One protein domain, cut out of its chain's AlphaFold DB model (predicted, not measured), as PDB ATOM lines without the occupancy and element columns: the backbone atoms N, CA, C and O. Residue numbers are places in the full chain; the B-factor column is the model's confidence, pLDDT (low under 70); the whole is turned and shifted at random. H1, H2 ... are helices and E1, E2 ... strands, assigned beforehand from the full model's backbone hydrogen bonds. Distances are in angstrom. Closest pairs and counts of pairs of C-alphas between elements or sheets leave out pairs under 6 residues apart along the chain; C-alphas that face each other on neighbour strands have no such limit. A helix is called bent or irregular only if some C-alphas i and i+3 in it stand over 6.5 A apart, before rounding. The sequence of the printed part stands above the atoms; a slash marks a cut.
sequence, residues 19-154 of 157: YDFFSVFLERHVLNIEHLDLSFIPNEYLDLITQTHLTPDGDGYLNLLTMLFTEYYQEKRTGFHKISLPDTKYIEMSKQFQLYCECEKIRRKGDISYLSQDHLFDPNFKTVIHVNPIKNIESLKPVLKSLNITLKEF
ATOM      1  N   TYR A  19     -40.463 -16.654  -4.599       49.62
ATOM      2  CA  TYR A  19     -41.807 -16.213  -4.993       49.62
ATOM      3  C   TYR A  19     -42.747 -17.377  -5.366       49.62
ATOM      4  O   TYR A  19     -43.956 -17.275  -5.143       49.62
ATOM      5  N   ASP A  20     -42.214 -18.515  -5.827       54.84
ATOM      6  CA  ASP A  20     -43.004 -19.742  -6.052       54.84
ATOM      7  C   ASP A  20     -43.541 -20.318  -4.736       54.84
ATOM      8  O   ASP A  20     -44.675 -20.793  -4.666       54.84
ATOM      9  N   PHE A  21     -42.761 -20.191  -3.659       58.06
ATOM     10  CA  PHE A  21     -43.201 -20.541  -2.314       58.06
ATOM     11  C   PHE A  21     -44.489 -19.836  -1.925       58.06
ATOM     12  O   PHE A  21     -45.399 -20.454  -1.388       58.06
ATOM     13  N   PHE A  22     -44.548 -18.532  -2.182       59.31
ATOM     14  CA  PHE A  22     -45.626 -17.694  -1.704       59.31
ATOM     15  C   PHE A  22     -46.929 -17.963  -2.450       59.31
ATOM     16  O   PHE A  22     -47.982 -18.009  -1.826       59.31
ATOM     17  N   SER A  23     -46.850 -18.230  -3.753       56.12
ATOM     18  CA  SER A  23     -48.005 -18.664  -4.542       56.12
ATOM     19  C   SER A  23     -48.529 -20.015  -4.047       56.12
ATOM     20  O   SER A  23     -49.725 -20.160  -3.822       56.12
ATOM     21  N   VAL A  24     -47.638 -20.971  -3.748       59.66
ATOM     22  CA  VAL A  24     -48.005 -22.286  -3.183       59.66
ATOM     23  C   VAL A  24     -48.563 -22.170  -1.758       59.66
ATOM     24  O   VAL A  24     -49.512 -22.869  -1.399       59.66
ATOM     25  N   PHE A  25     -47.980 -21.293  -0.939       62.34
ATOM     26  CA  PHE A  25     -48.388 -21.024   0.436       62.34
ATOM     27  C   PHE A  25     -49.761 -20.346   0.473       62.34
ATOM     28  O   PHE A  25     -50.650 -20.803   1.190       62.34
ATOM     29  N   LEU A  26     -49.969 -19.317  -0.357       58.81
ATOM     30  CA  LEU A  26     -51.265 -18.677  -0.551       58.81
ATOM     31  C   LEU A  26     -52.285 -19.686  -1.056       58.81
ATOM     32  O   LEU A  26     -53.258 -19.921  -0.359       58.81
ATOM     33  N   GLU A  27     -52.072 -20.330  -2.204       59.62
ATOM     34  CA  GLU A  27     -53.069 -21.224  -2.807       59.62
ATOM     35  C   GLU A  27     -53.548 -22.320  -1.852       59.62
ATOM     36  O   GLU A  27     -54.721 -22.675  -1.880       59.62
ATOM     37  N   ARG A  28     -52.684 -22.835  -0.972       61.56
ATOM     38  CA  ARG A  28     -53.058 -23.900  -0.033       61.56
ATOM     39  C   ARG A  28     -53.631 -23.398   1.291       61.56
ATOM     40  O   ARG A  28     -54.546 -24.032   1.811       61.56
ATOM     41  N   HIS A  29     -53.160 -22.271   1.828       60.47
ATOM     42  CA  HIS A  29     -53.652 -21.743   3.112       60.47
ATOM     43  C   HIS A  29     -54.849 -20.804   2.983       60.47
ATOM     44  O   HIS A  29     -55.707 -20.791   3.861       60.47
ATOM     45  N   VAL A  30     -54.982 -20.107   1.854       52.97
ATOM     46  CA  VAL A  30     -56.204 -19.379   1.461       52.97
ATOM     47  C   VAL A  30     -57.411 -20.332   1.441       52.97
ATOM     48  O   VAL A  30     -58.533 -19.911   1.726       52.97
ATOM     49  N   LEU A  31     -57.202 -21.628   1.184       49.06
ATOM     50  CA  LEU A  31     -58.259 -22.645   1.184       49.06
ATOM     51  C   LEU A  31     -58.635 -23.176   2.577       49.06
ATOM     52  O   LEU A  31     -59.723 -23.729   2.714       49.06
ATOM     53  N   ASN A  32     -57.797 -22.998   3.606       59.66
ATOM     54  CA  ASN A  32     -58.032 -23.548   4.946       59.66
ATOM     55  C   ASN A  32     -57.944 -22.454   6.027       59.66
ATOM     56  O   ASN A  32     -57.066 -22.443   6.884       59.66
ATOM     57  N   ILE A  33     -58.883 -21.505   5.961       56.22
ATOM     58  CA  ILE A  33     -58.968 -20.295   6.807       56.22
ATOM     59  C   ILE A  33     -58.983 -20.607   8.314       56.22
ATOM     60  O   ILE A  33     -58.656 -19.751   9.134       56.22
ATOM     61  N   GLU A  34     -59.392 -21.813   8.701       61.34
ATOM     62  CA  GLU A  34     -59.485 -22.215  10.103       61.34
ATOM     63  C   GLU A  34     -58.150 -22.679  10.690       61.34
ATOM     64  O   GLU A  34     -57.974 -22.586  11.905       61.34
ATOM     65  N   HIS A  35     -57.199 -23.135   9.865       66.94
ATOM     66  CA  HIS A  35     -55.945 -23.691  10.361       66.94
ATOM     67  C   HIS A  35     -54.757 -23.465   9.416       66.94
ATOM     68  O   HIS A  35     -54.753 -23.875   8.255       66.94
ATOM     69  N   LEU A  36     -53.696 -22.859   9.956       76.94
ATOM     70  CA  LEU A  36     -52.413 -22.717   9.271       76.94
ATOM     71  C   LEU A  36     -51.577 -23.994   9.450       76.94
ATOM     72  O   LEU A  36     -50.983 -24.187  10.510       76.94
ATOM     73  N   ASP A  37     -51.493 -24.821   8.406       77.75
ATOM     74  CA  ASP A  37     -50.710 -26.066   8.411       77.75
ATOM     75  C   ASP A  37     -49.354 -25.932   7.698       77.75
ATOM     76  O   ASP A  37     -49.225 -26.111   6.488       77.75
ATOM     77  N   LEU A  38     -48.293 -25.683   8.462       82.06
ATOM     78  CA  LEU A  38     -46.951 -25.571   7.893       82.06
ATOM     79  C   LEU A  38     -46.304 -26.921   7.547       82.06
ATOM     80  O   LEU A  38     -45.193 -26.928   7.019       82.06
ATOM     81  N   SER A  39     -46.947 -28.064   7.803       79.88
ATOM     82  CA  SER A  39     -46.313 -29.391   7.712       79.88
ATOM     83  C   SER A  39     -45.819 -29.745   6.308       79.88
ATOM     84  O   SER A  39     -44.835 -30.467   6.165       79.88
ATOM     85  N   PHE A  40     -46.467 -29.216   5.268       77.81
ATOM     86  CA  PHE A  40     -46.130 -29.490   3.866       77.81
ATOM     87  C   PHE A  40     -45.135 -28.500   3.262       77.81
ATOM     88  O   PHE A  40     -44.738 -28.661   2.110       77.81
ATOM     89  N   ILE A  41     -44.746 -27.466   4.007       80.19
ATOM     90  CA  ILE A  41     -43.851 -26.421   3.514       80.19
ATOM     91  C   ILE A  41     -42.403 -26.931   3.499       80.19
ATOM     92  O   ILE A  41     -41.929 -27.361   4.543       80.19
ATOM     93  N   PRO A  42     -41.660 -26.899   2.381       82.81
ATOM     94  CA  PRO A  42     -40.230 -27.233   2.378       82.81
ATOM     95  C   PRO A  42     -39.397 -26.441   3.404       82.81
ATOM     96  O   PRO A  42     -39.700 -25.285   3.706       82.81
ATOM     97  N   ASN A  43     -38.348 -27.063   3.954       84.44
ATOM     98  CA  ASN A  43     -37.505 -26.447   4.992       84.44
ATOM     99  C   ASN A  43     -36.817 -25.173   4.489       84.44
ATOM    100  O   ASN A  43     -36.716 -24.201   5.230       84.44
ATOM    101  N   GLU A  44     -36.417 -25.160   3.221       82.31
ATOM    102  CA  GLU A  44     -35.763 -24.038   2.551       82.31
ATOM    103  C   GLU A  44     -36.626 -22.774   2.613       82.31
ATOM    104  O   GLU A  44     -36.122 -21.665   2.774       82.31
ATOM    105  N   TYR A  45     -37.948 -22.932   2.547       79.50
ATOM    106  CA  TYR A  45     -38.872 -21.810   2.632       79.50
ATOM    107  C   TYR A  45     -39.098 -21.323   4.063       79.50
ATOM    108  O   TYR A  45     -39.233 -20.118   4.281       79.50
ATOM    109  N   LEU A  46     -39.080 -22.226   5.048       84.00
ATOM    110  CA  LEU A  46     -39.059 -21.822   6.457       84.00
ATOM    111  C   LEU A  46     -37.771 -21.053   6.774       84.00
ATOM    112  O   LEU A  46     -37.817 -20.030   7.456       84.00
ATOM    113  N   ASP A  47     -36.628 -21.493   6.247       83.69
ATOM    114  CA  ASP A  47     -35.361 -20.773   6.381       83.69
ATOM    115  C   ASP A  47     -35.440 -19.375   5.762       83.69
ATOM    116  O   ASP A  47     -35.075 -18.405   6.423       83.69
ATOM    117  N   LEU A  48     -36.015 -19.240   4.565       80.75
ATOM    118  CA  LEU A  48     -36.232 -17.933   3.942       80.75
ATOM    119  C   LEU A  48     -37.117 -17.009   4.793       80.75
ATOM    120  O   LEU A  48     -36.726 -15.867   5.019       80.75
ATOM    121  N   ILE A  49     -38.260 -17.486   5.311       82.62
ATOM    122  CA  ILE A  49     -39.148 -16.678   6.176       82.62
ATOM    123  C   ILE A  49     -38.417 -16.229   7.443       82.62
ATOM    124  O   ILE A  49     -38.496 -15.073   7.856       82.62
ATOM    125  N   THR A  50     -37.701 -17.145   8.081       84.38
ATOM    126  CA  THR A  50     -37.045 -16.872   9.363       84.38
ATOM    127  C   THR A  50     -35.828 -15.956   9.228       84.38
ATOM    128  O   THR A  50     -35.455 -15.272  10.180       84.38
ATOM    129  N   GLN A  51     -35.258 -15.861   8.025       83.44
ATOM    130  CA  GLN A  51     -34.098 -15.030   7.707       83.44
ATOM    131  C   GLN A  51     -34.447 -13.724   6.983       83.44
ATOM    132  O   GLN A  51     -33.531 -12.983   6.632       83.44
ATOM    133  N   THR A  52     -35.725 -13.382   6.774       80.25
ATOM    134  CA  THR A  52     -36.077 -12.173   6.001       80.25
ATOM    135  C   THR A  52     -35.480 -10.890   6.586       80.25
ATOM    136  O   THR A  52     -35.055 -10.022   5.827       80.25
ATOM    137  N   HIS A  53     -35.353 -10.815   7.913       76.69
ATOM    138  CA  HIS A  53     -34.734  -9.701   8.642       76.69
ATOM    139  C   HIS A  53     -33.243  -9.485   8.321       76.69
ATOM    140  O   HIS A  53     -32.682  -8.440   8.643       76.69
ATOM    141  N   LEU A  54     -32.577 -10.472   7.710       75.94
ATOM    142  CA  LEU A  54     -31.180 -10.387   7.276       75.94
ATOM    143  C   LEU A  54     -31.033  -9.762   5.884       75.94
ATOM    144  O   LEU A  54     -29.913  -9.520   5.435       75.94
ATOM    145  N   THR A  55     -32.144  -9.519   5.187       74.31
ATOM    146  CA  THR A  55     -32.151  -8.979   3.827       74.31
ATOM    147  C   THR A  55     -32.774  -7.582   3.801       74.31
ATOM    148  O   THR A  55     -33.724  -7.342   4.545       74.31
ATOM    149  N   PRO A  56     -32.290  -6.659   2.945       67.44
ATOM    150  CA  PRO A  56     -32.803  -5.285   2.889       67.44
ATOM    151  C   PRO A  56     -34.313  -5.189   2.631       67.44
ATOM    152  O   PRO A  56     -34.979  -4.338   3.212       67.44
ATOM    153  N   ASP A  57     -34.848  -6.092   1.803       74.44
ATOM    154  CA  ASP A  57     -36.249  -6.064   1.365       74.44
ATOM    155  C   ASP A  57     -37.129  -7.119   2.053       74.44
ATOM    156  O   ASP A  57     -38.352  -7.104   1.905       74.44
ATOM    157  N   GLY A  58     -36.540  -8.051   2.808       73.62
ATOM    158  CA  GLY A  58     -37.263  -9.213   3.321       73.62
ATOM    159  C   GLY A  58     -38.344  -8.857   4.335       73.62
ATOM    160  O   GLY A  58     -39.431  -9.432   4.290       73.62
ATOM    161  N   ASP A  59     -38.083  -7.897   5.221       75.12
ATOM    162  CA  ASP A  59     -39.092  -7.433   6.180       75.12
ATOM    163  C   ASP A  59     -40.252  -6.726   5.470       75.12
ATOM    164  O   ASP A  59     -41.414  -6.954   5.801       75.12
ATOM    165  N   GLY A  60     -39.952  -5.910   4.453       77.81
ATOM    166  CA  GLY A  60     -40.967  -5.262   3.623       77.81
ATOM    167  C   GLY A  60     -41.832  -6.285   2.887       77.81
ATOM    168  O   GLY A  60     -43.060  -6.176   2.890       77.81
ATOM    169  N   TYR A  61     -41.198  -7.316   2.332       75.88
ATOM    170  CA  TYR A  61     -41.893  -8.414   1.675       75.88
ATOM    171  C   TYR A  61     -42.808  -9.152   2.651       75.88
ATOM    172  O   TYR A  61     -44.001  -9.259   2.393       75.88
ATOM    173  N   LEU A  62     -42.294  -9.584   3.804       80.62
ATOM    174  CA  LEU A  62     -43.082 -10.312   4.795       80.62
ATOM    175  C   LEU A  62     -44.275  -9.496   5.319       80.62
ATOM    176  O   LEU A  62     -45.367 -10.044   5.476       80.62
ATOM    177  N   ASN A  63     -44.095  -8.189   5.523       82.31
ATOM    178  CA  ASN A  63     -45.181  -7.284   5.902       82.31
ATOM    179  C   ASN A  63     -46.301  -7.267   4.862       82.31
ATOM    180  O   ASN A  63     -47.475  -7.359   5.225       82.31
ATOM    181  N   LEU A  64     -45.944  -7.204   3.576       80.50
ATOM    182  CA  LEU A  64     -46.908  -7.278   2.481       80.50
ATOM    183  C   LEU A  64     -47.668  -8.612   2.493       80.50
ATOM    184  O   LEU A  64     -48.883  -8.628   2.295       80.50
ATOM    185  N   LEU A  65     -46.986  -9.728   2.774       78.38
ATOM    186  CA  LEU A  65     -47.636 -11.041   2.866       78.38
ATOM    187  C   LEU A  65     -48.659 -11.080   3.997       78.38
ATOM    188  O   LEU A  65     -49.804 -11.481   3.798       78.38
ATOM    189  N   THR A  66     -48.254 -10.637   5.183       81.62
ATOM    190  CA  THR A  66     -49.117 -10.591   6.360       81.62
ATOM    191  C   THR A  66     -50.330  -9.697   6.126       81.62
ATOM    192  O   THR A  66     -51.432 -10.043   6.555       81.62
ATOM    193  N   MET A  67     -50.159  -8.588   5.402       81.81
ATOM    194  CA  MET A  67     -51.263  -7.733   4.973       81.81
ATOM    195  C   MET A  67     -52.264  -8.503   4.106       81.81
ATOM    196  O   MET A  67     -53.448  -8.529   4.433       81.81
ATOM    197  N   LEU A  68     -51.796  -9.211   3.072       77.75
ATOM    198  CA  LEU A  68     -52.660 -10.017   2.201       77.75
ATOM    199  C   LEU A  68     -53.406 -11.119   2.971       77.75
ATOM    200  O   LEU A  68     -54.605 -11.300   2.761       77.75
ATOM    201  N   PHE A  69     -52.731 -11.822   3.888       75.75
ATOM    202  CA  PHE A  69     -53.364 -12.843   4.730       75.75
ATOM    203  C   PHE A  69     -54.423 -12.264   5.651       75.75
ATOM    204  O   PHE A  69     -55.519 -12.812   5.751       75.75
ATOM    205  N   THR A  70     -54.100 -11.154   6.306       76.81
ATOM    206  CA  THR A  70     -55.013 -10.498   7.239       76.81
ATOM    207  C   THR A  70     -56.253  -9.997   6.506       76.81
ATOM    208  O   THR A  70     -57.370 -10.275   6.937       76.81
ATOM    209  N   GLU A  71     -56.080  -9.316   5.370       77.44
ATOM    210  CA  GLU A  71     -57.193  -8.835   4.547       77.44
ATOM    211  C   GLU A  71     -58.071  -9.986   4.049       77.44
ATOM    212  O   GLU A  71     -59.297  -9.914   4.141       77.44
ATOM    213  N   TYR A  72     -57.454 -11.062   3.553       74.25
ATOM    214  CA  TYR A  72     -58.182 -12.239   3.088       74.25
ATOM    215  C   TYR A  72     -58.960 -12.918   4.225       74.25
ATOM    216  O   TYR A  72     -60.138 -13.252   4.070       74.25
ATOM    217  N   TYR A  73     -58.324 -13.093   5.386       70.94
ATOM    218  CA  TYR A  73     -58.953 -13.673   6.569       70.94
ATOM    219  C   TYR A  73     -60.145 -12.827   7.035       70.94
ATOM    220  O   TYR A  73     -61.219 -13.371   7.299       70.94
ATOM    221  N   GLN A  74     -59.991 -11.499   7.078       71.81
ATOM    222  CA  GLN A  74     -61.068 -10.569   7.423       71.81
ATOM    223  C   GLN A  74     -62.250 -10.673   6.456       71.81
ATOM    224  O   GLN A  74     -63.388 -10.808   6.912       71.81
ATOM    225  N   GLU A  75     -61.999 -10.648   5.146       74.19
ATOM    226  CA  GLU A  75     -63.047 -10.741   4.125       74.19
ATOM    227  C   GLU A  75     -63.840 -12.047   4.271       74.19
ATOM    228  O   GLU A  75     -65.071 -12.043   4.272       74.19
ATOM    229  N   LYS A  76     -63.148 -13.172   4.483       70.44
ATOM    230  CA  LYS A  76     -63.789 -14.486   4.605       70.44
ATOM    231  C   LYS A  76     -64.538 -14.702   5.915       70.44
ATOM    232  O   LYS A  76     -65.601 -15.316   5.897       70.44
ATOM    233  N   ARG A  77     -64.002 -14.230   7.044       64.88
ATOM    234  CA  ARG A  77     -64.628 -14.395   8.368       64.88
ATOM    235  C   ARG A  77     -65.791 -13.442   8.594       64.88
ATOM    236  O   ARG A  77     -66.751 -13.813   9.262       64.88
ATOM    237  N   THR A  78     -65.692 -12.215   8.088       64.31
ATOM    238  CA  THR A  78     -66.655 -11.152   8.409       64.31
ATOM    239  C   THR A  78     -67.639 -10.868   7.277       64.31
ATOM    240  O   THR A  78     -68.715 -10.343   7.542       64.31
ATOM    241  N   GLY A  79     -67.305 -11.216   6.028       62.91
ATOM    242  CA  GLY A  79     -68.122 -10.896   4.852       62.91
ATOM    243  C   GLY A  79     -68.144  -9.404   4.491       62.91
ATOM    244  O   GLY A  79     -68.896  -9.007   3.602       62.91
ATOM    245  N   PHE A  80     -67.345  -8.573   5.171       56.34
ATOM    246  CA  PHE A  80     -67.267  -7.128   4.958       56.34
ATOM    247  C   PHE A  80     -66.010  -6.715   4.182       56.34
ATOM    248  O   PHE A  80     -65.065  -7.483   4.007       56.34
ATOM    249  N   HIS A  81     -66.025  -5.465   3.706       59.50
ATOM    250  CA  HIS A  81     -64.936  -4.849   2.952       59.50
ATOM    251  C   HIS A  81     -63.653  -4.742   3.791       59.50
ATOM    252  O   HIS A  81     -63.706  -4.436   4.983       59.50
ATOM    253  N   LYS A  82     -62.514  -4.970   3.132       64.50
ATOM    254  CA  LYS A  82     -61.157  -4.971   3.692       64.50
ATOM    255  C   LYS A  82     -60.910  -3.758   4.592       64.50
ATOM    256  O   LYS A  82     -61.032  -2.619   4.139       64.50
ATOM    257  N   ILE A  83     -60.538  -3.992   5.850       68.06
ATOM    258  CA  ILE A  83     -60.131  -2.917   6.758       68.06
ATOM    259  C   ILE A  83     -58.610  -2.836   6.718       68.06
ATOM    260  O   ILE A  83     -57.922  -3.710   7.240       68.06
ATOM    261  N   SER A  84     -58.086  -1.759   6.131       74.88
ATOM    262  CA  SER A  84     -56.654  -1.475   6.206       74.88
ATOM    263  C   SER A  84     -56.271  -1.187   7.655       74.88
ATOM    264  O   SER A  84     -56.757  -0.229   8.260       74.88
ATOM    265  N   LEU A  85     -55.392  -2.011   8.212       82.56
ATOM    266  CA  LEU A  85     -54.791  -1.762   9.516       82.56
ATOM    267  C   LEU A  85     -53.613  -0.784   9.388       82.56
ATOM    268  O   LEU A  85     -53.064  -0.624   8.298       82.56
ATOM    269  N   PRO A  86     -53.188  -0.147  10.492       87.62
ATOM    270  CA  PRO A  86     -51.925   0.583  10.524       87.62
ATOM    271  C   PRO A  86     -50.735  -0.346  10.240       87.62
ATOM    272  O   PRO A  86     -50.700  -1.462  10.758       87.62
ATOM    273  N   ASP A  87     -49.715   0.142   9.530       85.88
ATOM    274  CA  ASP A  87     -48.507  -0.628   9.174       85.88
ATOM    275  C   ASP A  87     -47.858  -1.330  10.371       85.88
ATOM    276  O   ASP A  87     -47.399  -2.468  10.279       85.88
ATOM    277  N   THR A  88     -47.869  -0.679  11.536       89.12
ATOM    278  CA  THR A  88     -47.326  -1.228  12.784       89.12
ATOM    279  C   THR A  88     -47.969  -2.555  13.181       89.12
ATOM    280  O   THR A  88     -47.287  -3.409  13.746       89.12
ATOM    281  N   LYS A  89     -49.249  -2.762  12.856       88.44
ATOM    282  CA  LYS A  89     -49.959  -4.018  13.115       88.44
ATOM    283  C   LYS A  89     -49.530  -5.127  12.163       88.44
ATOM    284  O   LYS A  89     -49.323  -6.250  12.616       88.44
ATOM    285  N   TYR A  90     -49.324  -4.821  10.885       87.94
ATOM    286  CA  TYR A  90     -48.784  -5.796   9.933       87.94
ATOM    287  C   TYR A  90     -47.344  -6.183  10.270       87.94
ATOM    288  O   TYR A  90     -46.995  -7.359  10.188       87.94
ATOM    289  N   ILE A  91     -46.535  -5.230  10.739       88.81
ATOM    290  CA  ILE A  91     -45.180  -5.499  11.240       88.81
ATOM    291  C   ILE A  91     -45.213  -6.425  12.460       88.81
ATOM    292  O   ILE A  91     -44.426  -7.367  12.546       88.81
ATOM    293  N   GLU A  92     -46.119  -6.174  13.409       90.62
ATOM    294  CA  GLU A  92     -46.298  -7.019  14.593       90.62
ATOM    295  C   GLU A  92     -46.645  -8.461  14.191       90.62
ATOM    296  O   GLU A  92     -45.925  -9.390  14.558       90.62
ATOM    297  N   MET A  93     -47.686  -8.646  13.374       89.62
ATOM    298  CA  MET A  93     -48.128  -9.969  12.918       89.62
ATOM    299  C   MET A  93     -47.066 -10.686  12.067       89.62
ATOM    300  O   MET A  93     -46.890 -11.895  12.196       89.62
ATOM    301  N   SER A  94     -46.280  -9.957  11.270       89.50
ATOM    302  CA  SER A  94     -45.176 -10.536  10.487       89.50
ATOM    303  C   SER A  94     -44.106 -11.151  11.381       89.50
ATOM    304  O   SER A  94     -43.675 -12.283  11.162       89.50
ATOM    305  N   LYS A  95     -43.729 -10.452  12.455       91.31
ATOM    306  CA  LYS A  95     -42.781 -10.975  13.448       91.31
ATOM    307  C   LYS A  95     -43.350 -12.167  14.211       91.31
ATOM    308  O   LYS A  95     -42.624 -13.112  14.519       91.31
ATOM    309  N   GLN A  96     -44.648 -12.149  14.512       92.38
ATOM    310  CA  GLN A  96     -45.318 -13.295  15.125       92.38
ATOM    311  C   GLN A  96     -45.299 -14.514  14.191       92.38
ATOM    312  O   GLN A  96     -45.021 -15.625  14.644       92.38
ATOM    313  N   PHE A  97     -45.521 -14.313  12.889       90.12
ATOM    314  CA  PHE A  97     -45.470 -15.380  11.892       90.12
ATOM    315  C   PHE A  97     -44.053 -15.940  11.698       90.12
ATOM    316  O   PHE A  97     -43.890 -17.161  11.660       90.12
ATOM    317  N   GLN A  98     -43.019 -15.091  11.679       90.25
ATOM    318  CA  GLN A  98     -41.619 -15.542  11.713       90.25
ATOM    319  C   GLN A  98     -41.352 -16.460  12.903       90.25
ATOM    320  O   GLN A  98     -40.785 -17.540  12.736       90.25
ATOM    321  N   LEU A  99     -41.787 -16.058  14.101       92.62
ATOM    322  CA  LEU A  99     -41.591 -16.865  15.301       92.62
ATOM    323  C   LEU A  99     -42.346 -18.196  15.224       92.62
ATOM    324  O   LEU A  99     -41.826 -19.222  15.653       92.62
ATOM    325  N   TYR A 100     -43.550 -18.202  14.652       92.25
ATOM    326  CA  TYR A 100     -44.296 -19.437  14.428       92.25
ATOM    327  C   TYR A 100     -43.564 -20.387  13.464       92.25
ATOM    328  O   TYR A 100     -43.493 -21.588  13.723       92.25
ATOM    329  N   CYS A 101     -42.937 -19.858  12.409       90.69
ATOM    330  CA  CYS A 101     -42.097 -20.647  11.504       90.69
ATOM    331  C   CYS A 101     -40.842 -21.202  12.200       90.69
ATOM    332  O   CYS A 101     -40.447 -22.337  11.938       90.69
ATOM    333  N   GLU A 102     -40.238 -20.452  13.126       91.31
ATOM    334  CA  GLU A 102     -39.156 -20.970  13.978       91.31
ATOM    335  C   GLU A 102     -39.634 -22.121  14.878       91.31
ATOM    336  O   GLU A 102     -38.971 -23.157  14.962       91.31
ATOM    337  N   CYS A 103     -40.820 -22.010  15.483       93.06
ATOM    338  CA  CYS A 103     -41.419 -23.114  16.238       93.06
ATOM    339  C   CYS A 103     -41.646 -24.360  15.362       93.06
ATOM    340  O   CYS A 103     -41.404 -25.479  15.812       93.06
ATOM    341  N   GLU A 104     -42.057 -24.190  14.104       93.06
ATOM    342  CA  GLU A 104     -42.217 -25.304  13.159       93.06
ATOM    343  C   GLU A 104     -40.877 -25.987  12.849       93.06
ATOM    344  O   GLU A 104     -40.793 -27.216  12.806       93.06
ATOM    345  N   LYS A 105     -39.793 -25.219  12.712       92.12
ATOM    346  CA  LYS A 105     -38.444 -25.784  12.547       92.12
ATOM    347  C   LYS A 105     -38.021 -26.591  13.777       92.12
ATOM    348  O   LYS A 105     -37.430 -27.659  13.625       92.12
ATOM    349  N   ILE A 106     -38.344 -26.121  14.985       92.81
ATOM    350  CA  ILE A 106     -38.115 -26.855  16.245       92.81
ATOM    351  C   ILE A 106     -38.923 -28.162  16.261       92.81
ATOM    352  O   ILE A 106     -38.384 -29.220  16.590       92.81
ATOM    353  N   ARG A 107     -40.186 -28.133  15.816       94.38
ATOM    354  CA  ARG A 107     -41.023 -29.338  15.683       94.38
ATOM    355  C   ARG A 107     -40.402 -30.368  14.748       94.38
ATOM    356  O   ARG A 107     -40.305 -31.539  15.094       94.38
ATOM    357  N   ARG A 108     -39.917 -29.937  13.584       93.06
ATOM    358  CA  ARG A 108     -39.293 -30.829  12.590       93.06
ATOM    359  C   ARG A 108     -37.976 -31.439  13.049       93.06
ATOM    360  O   ARG A 108     -37.633 -32.529  12.605       93.06
ATOM    361  N   LYS A 109     -37.255 -30.768  13.949       92.31
ATOM    362  CA  LYS A 109     -36.070 -31.329  14.617       92.31
ATOM    363  C   LYS A 109     -36.422 -32.412  15.645       92.31
ATOM    364  O   LYS A 109     -35.526 -33.118  16.094       92.31
ATOM    365  N   GLY A 110     -37.703 -32.571  15.982       91.44
ATOM    366  CA  GLY A 110     -38.190 -33.543  16.960       91.44
ATOM    367  C   GLY A 110     -38.185 -33.029  18.401       91.44
ATOM    368  O   GLY A 110     -38.489 -33.790  19.316       91.44
ATOM    369  N   ASP A 111     -37.875 -31.747  18.616       92.06
ATOM    370  CA  ASP A 111     -37.847 -31.148  19.951       92.06
ATOM    371  C   ASP A 111     -39.266 -30.910  20.491       92.06
ATOM    372  O   ASP A 111     -39.493 -30.959  21.695       92.06
ATOM    373  N   ILE A 112     -40.254 -30.687  19.626       93.19
ATOM    374  CA  ILE A 112     -41.673 -30.690  20.005       93.19
ATOM    375  C   ILE A 112     -42.446 -31.639  19.088       93.19
ATOM    376  O   ILE A 112     -42.134 -31.758  17.907       93.19
ATOM    377  N   SER A 113     -43.448 -32.326  19.630       91.50
ATOM    378  CA  SER A 113     -44.316 -33.253  18.898       91.50
ATOM    379  C   SER A 113     -45.554 -32.573  18.321       91.50
ATOM    380  O   SER A 113     -46.069 -33.014  17.297       91.50
ATOM    381  N   TYR A 114     -46.014 -31.485  18.942       92.25
ATOM    382  CA  TYR A 114     -47.216 -30.760  18.537       92.25
ATOM    383  C   TYR A 114     -46.946 -29.261  18.408       92.25
ATOM    384  O   TYR A 114     -46.242 -28.686  19.242       92.25
ATOM    385  N   LEU A 115     -47.546 -28.646  17.386       93.25
ATOM    386  CA  LEU A 115     -47.577 -27.205  17.163       93.25
ATOM    387  C   LEU A 115     -48.917 -26.813  16.539       93.25
ATOM    388  O   LEU A 115     -49.311 -27.378  15.523       93.25
ATOM    389  N   SER A 116     -49.579 -25.810  17.102       92.19
ATOM    390  CA  SER A 116     -50.682 -25.114  16.438       92.19
ATOM    391  C   SER A 116     -50.731 -23.647  16.857       92.19
ATOM    392  O   SER A 116     -50.101 -23.246  17.840       92.19
ATOM    393  N   GLN A 117     -51.492 -22.840  16.119       91.19
ATOM    394  CA  GLN A 117     -51.741 -21.440  16.451       91.19
ATOM    395  C   GLN A 117     -53.230 -21.111  16.419       91.19
ATOM    396  O   GLN A 117     -53.956 -21.661  15.591       91.19
ATOM    397  N   ASP A 118     -53.622 -20.165  17.267       88.88
ATOM    398  CA  ASP A 118     -54.874 -19.428  17.145       88.88
ATOM    399  C   ASP A 118     -54.568 -17.946  16.890       88.88
ATOM    400  O   ASP A 118     -53.672 -17.367  17.518       88.88
ATOM    401  N   HIS A 119     -55.383 -17.312  16.044       86.50
ATOM    402  CA  HIS A 119     -55.433 -15.859  15.836       86.50
ATOM    403  C   HIS A 119     -54.168 -15.188  15.269       86.50
ATOM    404  O   HIS A 119     -54.071 -13.967  15.329       86.50
ATOM    405  N   LEU A 120     -53.230 -15.927  14.668       86.44
ATOM    406  CA  LEU A 120     -51.968 -15.366  14.157       86.44
ATOM    407  C   LEU A 120     -52.135 -14.193  13.170       86.44
ATOM    408  O   LEU A 120     -51.304 -13.289  13.142       86.44
ATOM    409  N   PHE A 121     -53.205 -14.206  12.371       82.88
ATOM    410  CA  PHE A 121     -53.533 -13.157  11.392       82.88
ATOM    411  C   PHE A 121     -54.839 -12.426  11.728       82.88
ATOM    412  O   PHE A 121     -55.459 -11.817  10.856       82.88
ATOM    413  N   ASP A 122     -55.295 -12.518  12.981       81.56
ATOM    414  CA  ASP A 122     -56.490 -11.827  13.448       81.56
ATOM    415  C   ASP A 122     -56.092 -10.634  14.328       81.56
ATOM    416  O   ASP A 122     -55.707 -10.814  15.485       81.56
ATOM    417  N   PRO A 123     -56.204  -9.393  13.827       79.31
ATOM    418  CA  PRO A 123     -55.702  -8.214  14.527       79.31
ATOM    419  C   PRO A 123     -56.496  -7.864  15.791       79.31
ATOM    420  O   PRO A 123     -56.064  -7.009  16.566       79.31
ATOM    421  N   ASN A 124     -57.666  -8.479  15.985       82.50
ATOM    422  CA  ASN A 124     -58.548  -8.204  17.117       82.50
ATOM    423  C   ASN A 124     -58.236  -9.082  18.329       82.50
ATOM    424  O   ASN A 124     -58.695  -8.792  19.436       82.50
ATOM    425  N   PHE A 125     -57.477 -10.157  18.131       84.94
ATOM    426  CA  PHE A 125     -57.198 -11.143  19.158       84.94
ATOM    427  C   PHE A 125     -55.701 -11.274  19.394       84.94
ATOM    428  O   PHE A 125     -54.858 -10.931  18.570       84.94
ATOM    429  N   LYS A 126     -55.365 -11.762  20.583       90.25
ATOM    430  CA  LYS A 126     -53.987 -12.074  20.929       90.25
ATOM    431  C   LYS A 126     -53.630 -13.445  20.364       90.25
ATOM    432  O   LYS A 126     -54.295 -14.422  20.707       90.25
ATOM    433  N   THR A 127     -52.546 -13.518  19.602       91.94
ATOM    434  CA  THR A 127     -52.001 -14.774  19.077       91.94
ATOM    435  C   THR A 127     -51.688 -15.761  20.201       91.94
ATOM    436  O   THR A 127     -51.061 -15.418  21.216       91.94
ATOM    437  N   VAL A 128     -52.114 -17.008  20.013       93.31
ATOM    438  CA  VAL A 128     -51.844 -18.124  20.923       93.31
ATOM    439  C   VAL A 128     -51.088 -19.199  20.159       93.31
ATOM    440  O   VAL A 128     -51.511 -19.595  19.083       93.31
ATOM    441  N   ILE A 129     -49.984 -19.682  20.719       93.88
ATOM    442  CA  ILE A 129     -49.233 -20.823  20.195       93.88
ATOM    443  C   ILE A 129     -49.382 -21.978  21.182       93.88
ATOM    444  O   ILE A 129     -49.102 -21.825  22.375       93.88
ATOM    445  N   HIS A 130     -49.807 -23.134  20.682       94.06
ATOM    446  CA  HIS A 130     -49.923 -24.371  21.447       94.06
ATOM    447  C   HIS A 130     -48.804 -25.319  21.056       94.06
ATOM    448  O   HIS A 130     -48.577 -25.547  19.869       94.06
ATOM    449  N   VAL A 131     -48.107 -25.871  22.046       94.19
ATOM    450  CA  VAL A 131     -46.957 -26.757  21.823       94.19
ATOM    451  C   VAL A 131     -46.962 -27.923  22.795       94.19
ATOM    452  O   VAL A 131     -47.438 -27.792  23.922       94.19
ATOM    453  N   ASN A 132     -46.382 -29.049  22.392       92.62
ATOM    454  CA  ASN A 132     -46.084 -30.156  23.297       92.62
ATOM    455  C   ASN A 132     -44.677 -30.692  22.996       92.62
ATOM    456  O   ASN A 132     -44.459 -31.099  21.857       92.62
ATOM    457  N   PRO A 133     -43.724 -30.718  23.950       91.88
ATOM    458  CA  PRO A 133     -43.786 -30.178  25.315       91.88
ATOM    459  C   PRO A 133     -43.323 -28.707  25.403       91.88
ATOM    460  O   PRO A 133     -42.419 -28.292  24.678       91.88
ATOM    461  N   ILE A 134     -43.855 -27.916  26.353       89.31
ATOM    462  CA  ILE A 134     -43.461 -26.490  26.518       89.31
ATOM    463  C   ILE A 134     -41.975 -26.318  26.845       89.31
ATOM    464  O   ILE A 134     -41.360 -25.336  26.424       89.31
ATOM    465  N   LYS A 135     -41.400 -27.249  27.617       88.88
ATOM    466  CA  LYS A 135     -40.025 -27.153  28.142       88.88
ATOM    467  C   LYS A 135     -38.981 -26.866  27.050       88.88
ATOM    468  O   LYS A 135     -38.017 -26.149  27.289       88.88
ATOM    469  N   ASN A 136     -39.216 -27.366  25.837       87.50
ATOM    470  CA  ASN A 136     -38.279 -27.264  24.719       87.50
ATOM    471  C   ASN A 136     -38.381 -25.924  23.962       87.50
ATOM    472  O   ASN A 136     -37.583 -25.658  23.071       87.50
ATOM    473  N   ILE A 137     -39.324 -25.055  24.346       88.88
ATOM    474  CA  ILE A 137     -39.543 -23.714  23.774       88.88
ATOM    475  C   ILE A 137     -39.379 -22.611  24.836       88.88
ATOM    476  O   ILE A 137     -39.544 -21.423  24.563       88.88
ATOM    477  N   GLU A 138     -38.982 -22.953  26.067       84.94
ATOM    478  CA  GLU A 138     -38.832 -21.963  27.142       84.94
ATOM    479  C   GLU A 138     -37.833 -20.851  26.829       84.94
ATOM    480  O   GLU A 138     -38.048 -19.709  27.240       84.94
ATOM    481  N   SER A 139     -36.788 -21.158  26.062       87.44
ATOM    482  CA  SER A 139     -35.807 -20.175  25.594       87.44
ATOM    483  C   SER A 139     -36.439 -19.058  24.754       87.44
ATOM    484  O   SER A 139     -35.922 -17.943  24.742       87.44
ATOM    485  N   LEU A 140     -37.587 -19.310  24.114       88.88
ATOM    486  CA  LEU A 140     -38.314 -18.330  23.306       88.88
ATOM    487  C   LEU A 140     -39.283 -17.465  24.127       88.88
ATOM    488  O   LEU A 140     -39.816 -16.490  23.596       88.88
ATOM    489  N   LYS A 141     -39.502 -17.745  25.425       87.69
ATOM    490  CA  LYS A 141     -40.415 -16.968  26.296       87.69
ATOM    491  C   LYS A 141     -40.176 -15.448  26.264       87.69
ATOM    492  O   LYS A 141     -41.169 -14.716  26.213       87.69
ATOM    493  N   PRO A 142     -38.929 -14.930  26.272       90.19
ATOM    494  CA  PRO A 142     -38.688 -13.488  26.175       90.19
ATOM    495  C   PRO A 142     -39.195 -12.896  24.856       90.19
ATOM    496  O   PRO A 142     -39.849 -11.852  24.861       90.19
ATOM    497  N   VAL A 143     -38.955 -13.596  23.742       91.44
ATOM    498  CA  VAL A 143     -39.382 -13.174  22.400       91.44
ATOM    499  C   VAL A 143     -40.904 -13.238  22.287       91.44
ATOM    500  O   VAL A 143     -41.525 -12.242  21.917       91.44
ATOM    501  N   LEU A 144     -41.519 -14.343  22.720       90.94
ATOM    502  CA  LEU A 144     -42.976 -14.513  22.789       90.94
ATOM    503  C   LEU A 144     -43.643 -13.366  23.563       90.94
ATOM    504  O   LEU A 144     -44.625 -12.792  23.098       90.94
ATOM    505  N   LYS A 145     -43.079 -12.976  24.714       90.88
ATOM    506  CA  LYS A 145     -43.587 -11.851  25.508       90.88
ATOM    507  C   LYS A 145     -43.447 -10.517  24.771       90.88
ATOM    508  O   LYS A 145     -44.385  -9.724  24.800       90.88
ATOM    509  N   SER A 146     -42.311 -10.277  24.113       92.88
ATOM    510  CA  SER A 146     -42.064  -9.044  23.348       92.88
ATOM    511  C   SER A 146     -43.019  -8.870  22.162       92.88
ATOM    512  O   SER A 146     -43.398  -7.748  21.842       92.88
ATOM    513  N   LEU A 147     -43.458  -9.981  21.564       92.25
ATOM    514  CA  LEU A 147     -44.397 -10.011  20.443       92.25
ATOM    515  C   LEU A 147     -45.857 -10.173  20.879       92.25
ATOM    516  O   LEU A 147     -46.717 -10.408  20.038       92.25
ATOM    517  N   ASN A 148     -46.139 -10.078  22.182       92.25
ATOM    518  CA  ASN A 148     -47.474 -10.265  22.741       92.25
ATOM    519  C   ASN A 148     -48.130 -11.595  22.304       92.25
ATOM    520  O   ASN A 148     -49.314 -11.639  21.993       92.25
ATOM    521  N   ILE A 149     -47.378 -12.699  22.332       94.00
ATOM    522  CA  ILE A 149     -47.884 -14.054  22.070       94.00
ATOM    523  C   ILE A 149     -48.121 -14.790  23.394       94.00
ATOM    524  O   ILE A 149     -47.335 -14.689  24.340       94.00
ATOM    525  N   THR A 150     -49.212 -15.552  23.465       94.44
ATOM    526  CA  THR A 150     -49.476 -16.490  24.566       94.44
ATOM    527  C   THR A 150     -48.976 -17.884  24.196       94.44
ATOM    528  O   THR A 150     -49.384 -18.415  23.171       94.44
ATOM    529  N   LEU A 151     -48.155 -18.508  25.041       94.06
ATOM    530  CA  LEU A 151     -47.739 -19.906  24.879       94.06
ATOM    531  C   LEU A 151     -48.585 -20.817  25.778       94.06
ATOM    532  O   LEU A 151     -48.711 -20.541  26.973       94.06
ATOM    533  N   LYS A 152     -49.143 -21.897  25.224       93.94
ATOM    534  CA  LYS A 152     -49.925 -22.909  25.952       93.94
ATOM    535  C   LYS A 152     -49.393 -24.314  25.691       93.94
ATOM    536  O   LYS A 152     -48.890 -24.607  24.610       93.94
ATOM    537  N   GLU A 153     -49.494 -25.174  26.701       92.75
ATOM    538  CA  GLU A 153     -49.108 -26.575  26.563       92.75
ATOM    539  C   GLU A 153     -50.300 -27.347  26.027       92.75
ATOM    540  O   GLU A 153     -51.379 -27.309  26.623       92.75
ATOM    541  N   PHE A 154     -50.096 -28.044  24.918       91.38
ATOM    542  CA  PHE A 154     -51.064 -28.998  24.422       91.38
ATOM    543  C   PHE A 154     -50.887 -30.320  25.169       91.38
ATOM    544  O   PHE A 154     -49.795 -30.888  25.199       91.38
TER     545      PHE A 154
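Overview. This is residues 19 to 154 of the 157 residues of an uncharacterized protein of Candidatus Marinamargulisbacteria bacterium SCGC AG-343-D04 (UniProt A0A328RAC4). One long helix, H4, runs through the middle of the model, between a small sheet of three strands with H5 and a looser group of three helices. H4 and H5 lie side by side over one face of the sheet, and no named helix covers its other face; away from the sheet, H2 packs on H4, H3 crosses the first part of H4 nearly at right angles, and H1 sits more loosely beside H2 and H3. The printed part has 136 residues with five named helices and three named strands, in the order H1 H2 H3 H4 E1 E2 H5 E3; the sheet runs E1 E2 E3 and is mixed. The class is mostly helix, and the whole is compact, with a radius of gyration of the C-alphas of 14.4 A and spans of 42 by 29 by 27 A.

Along the chain. Find C-alpha 19 at (-41.807, -16.213, -4.993); from there H1 runs through residues 19 to 29, 15.4 A from first to last C-alpha. Residues 30 to 42 have no named element, and H2 follows at residues 43 to 50. H3 takes residues 58 to 78 and is 29.9 A long. Look next for C-alpha 87 at (-48.507, -0.628, 9.174), where H4, the longest helix, begins; it runs to residue 108 over 31.8 A. E1 is residues 114 to 118, 13.7 A, and E2 is residues 128 to 132, 13.5 A. H5, residues 134 to 146, is 17.8 A long and irregular: C-alphas 136 and 139 are 7.6 A apart. E3, residues 150 to 153, ends at C-alpha 153, (-49.108, -26.575, 26.563).

Arrangement. Start at H1, which is close to H2 but not clearly touching it; the closest C-alphas, of Phe 21 and Tyr 45, are 6.7 A apart. H1 and H3 are near each other, with 5 pairs of C-alphas within 10 A. H2 touches H4, at residues 98 to 105 of H4 alone, and the closest C-alphas are those of Thr 50 and Gln 98, 5.3 A apart. These two run opposite ways at a shallow tilt of 34 degrees, only just short of steep. Residues 62 to 67 of H3 touch residues 90 to 94 of H4, with C-alphas 63 and 90 the closest at 5.6 A; the two helices are about perpendicular, at 83 degrees. H4 is on the sheet at a height of 10.0 A, over E1, and runs along the strands, at 5 degrees to E1 on the local plane. E1 and E2 form an antiparallel hairpin, where you will find N 118 and O 128 at 2.8 A and N 130 and O 116 at 2.9 A, within hydrogen-bond range. E2, H5 and E3 form a strand-helix-strand unit, two parallel neighbour strands with a helix between them, and its crossover is right-handed. Between E2 and E3, N 129 and O 150 are within hydrogen-bond range at 2.8 A. H5 lies over E3 on the same face as H4, at a height of 9.5 A, in two layers, helices on one face of a sheet. H4 and H5 are close but not clearly touching, with C-alphas 103 and 137 the closest at 7.8 A, and run opposite ways at a shallow tilt of 13 degrees. In H1, H2, H3 and H4 every O i to N i+4 pair is within hydrogen-bond range; in H5 4 of 9 are, beside 6 of 10 O i to N i+3 pairs.

Size, cuts and confidence. The two C-alphas farthest apart, of His 81 and Lys 135, are 41.9 A from each other. The printed part has no cut. The link from H1 to H2, 13 residues, is long. The mean pLDDT of the printed part is 81.1; look for values under 70 at residues 19 to 35, at residue 56 and at residues 77 to 83.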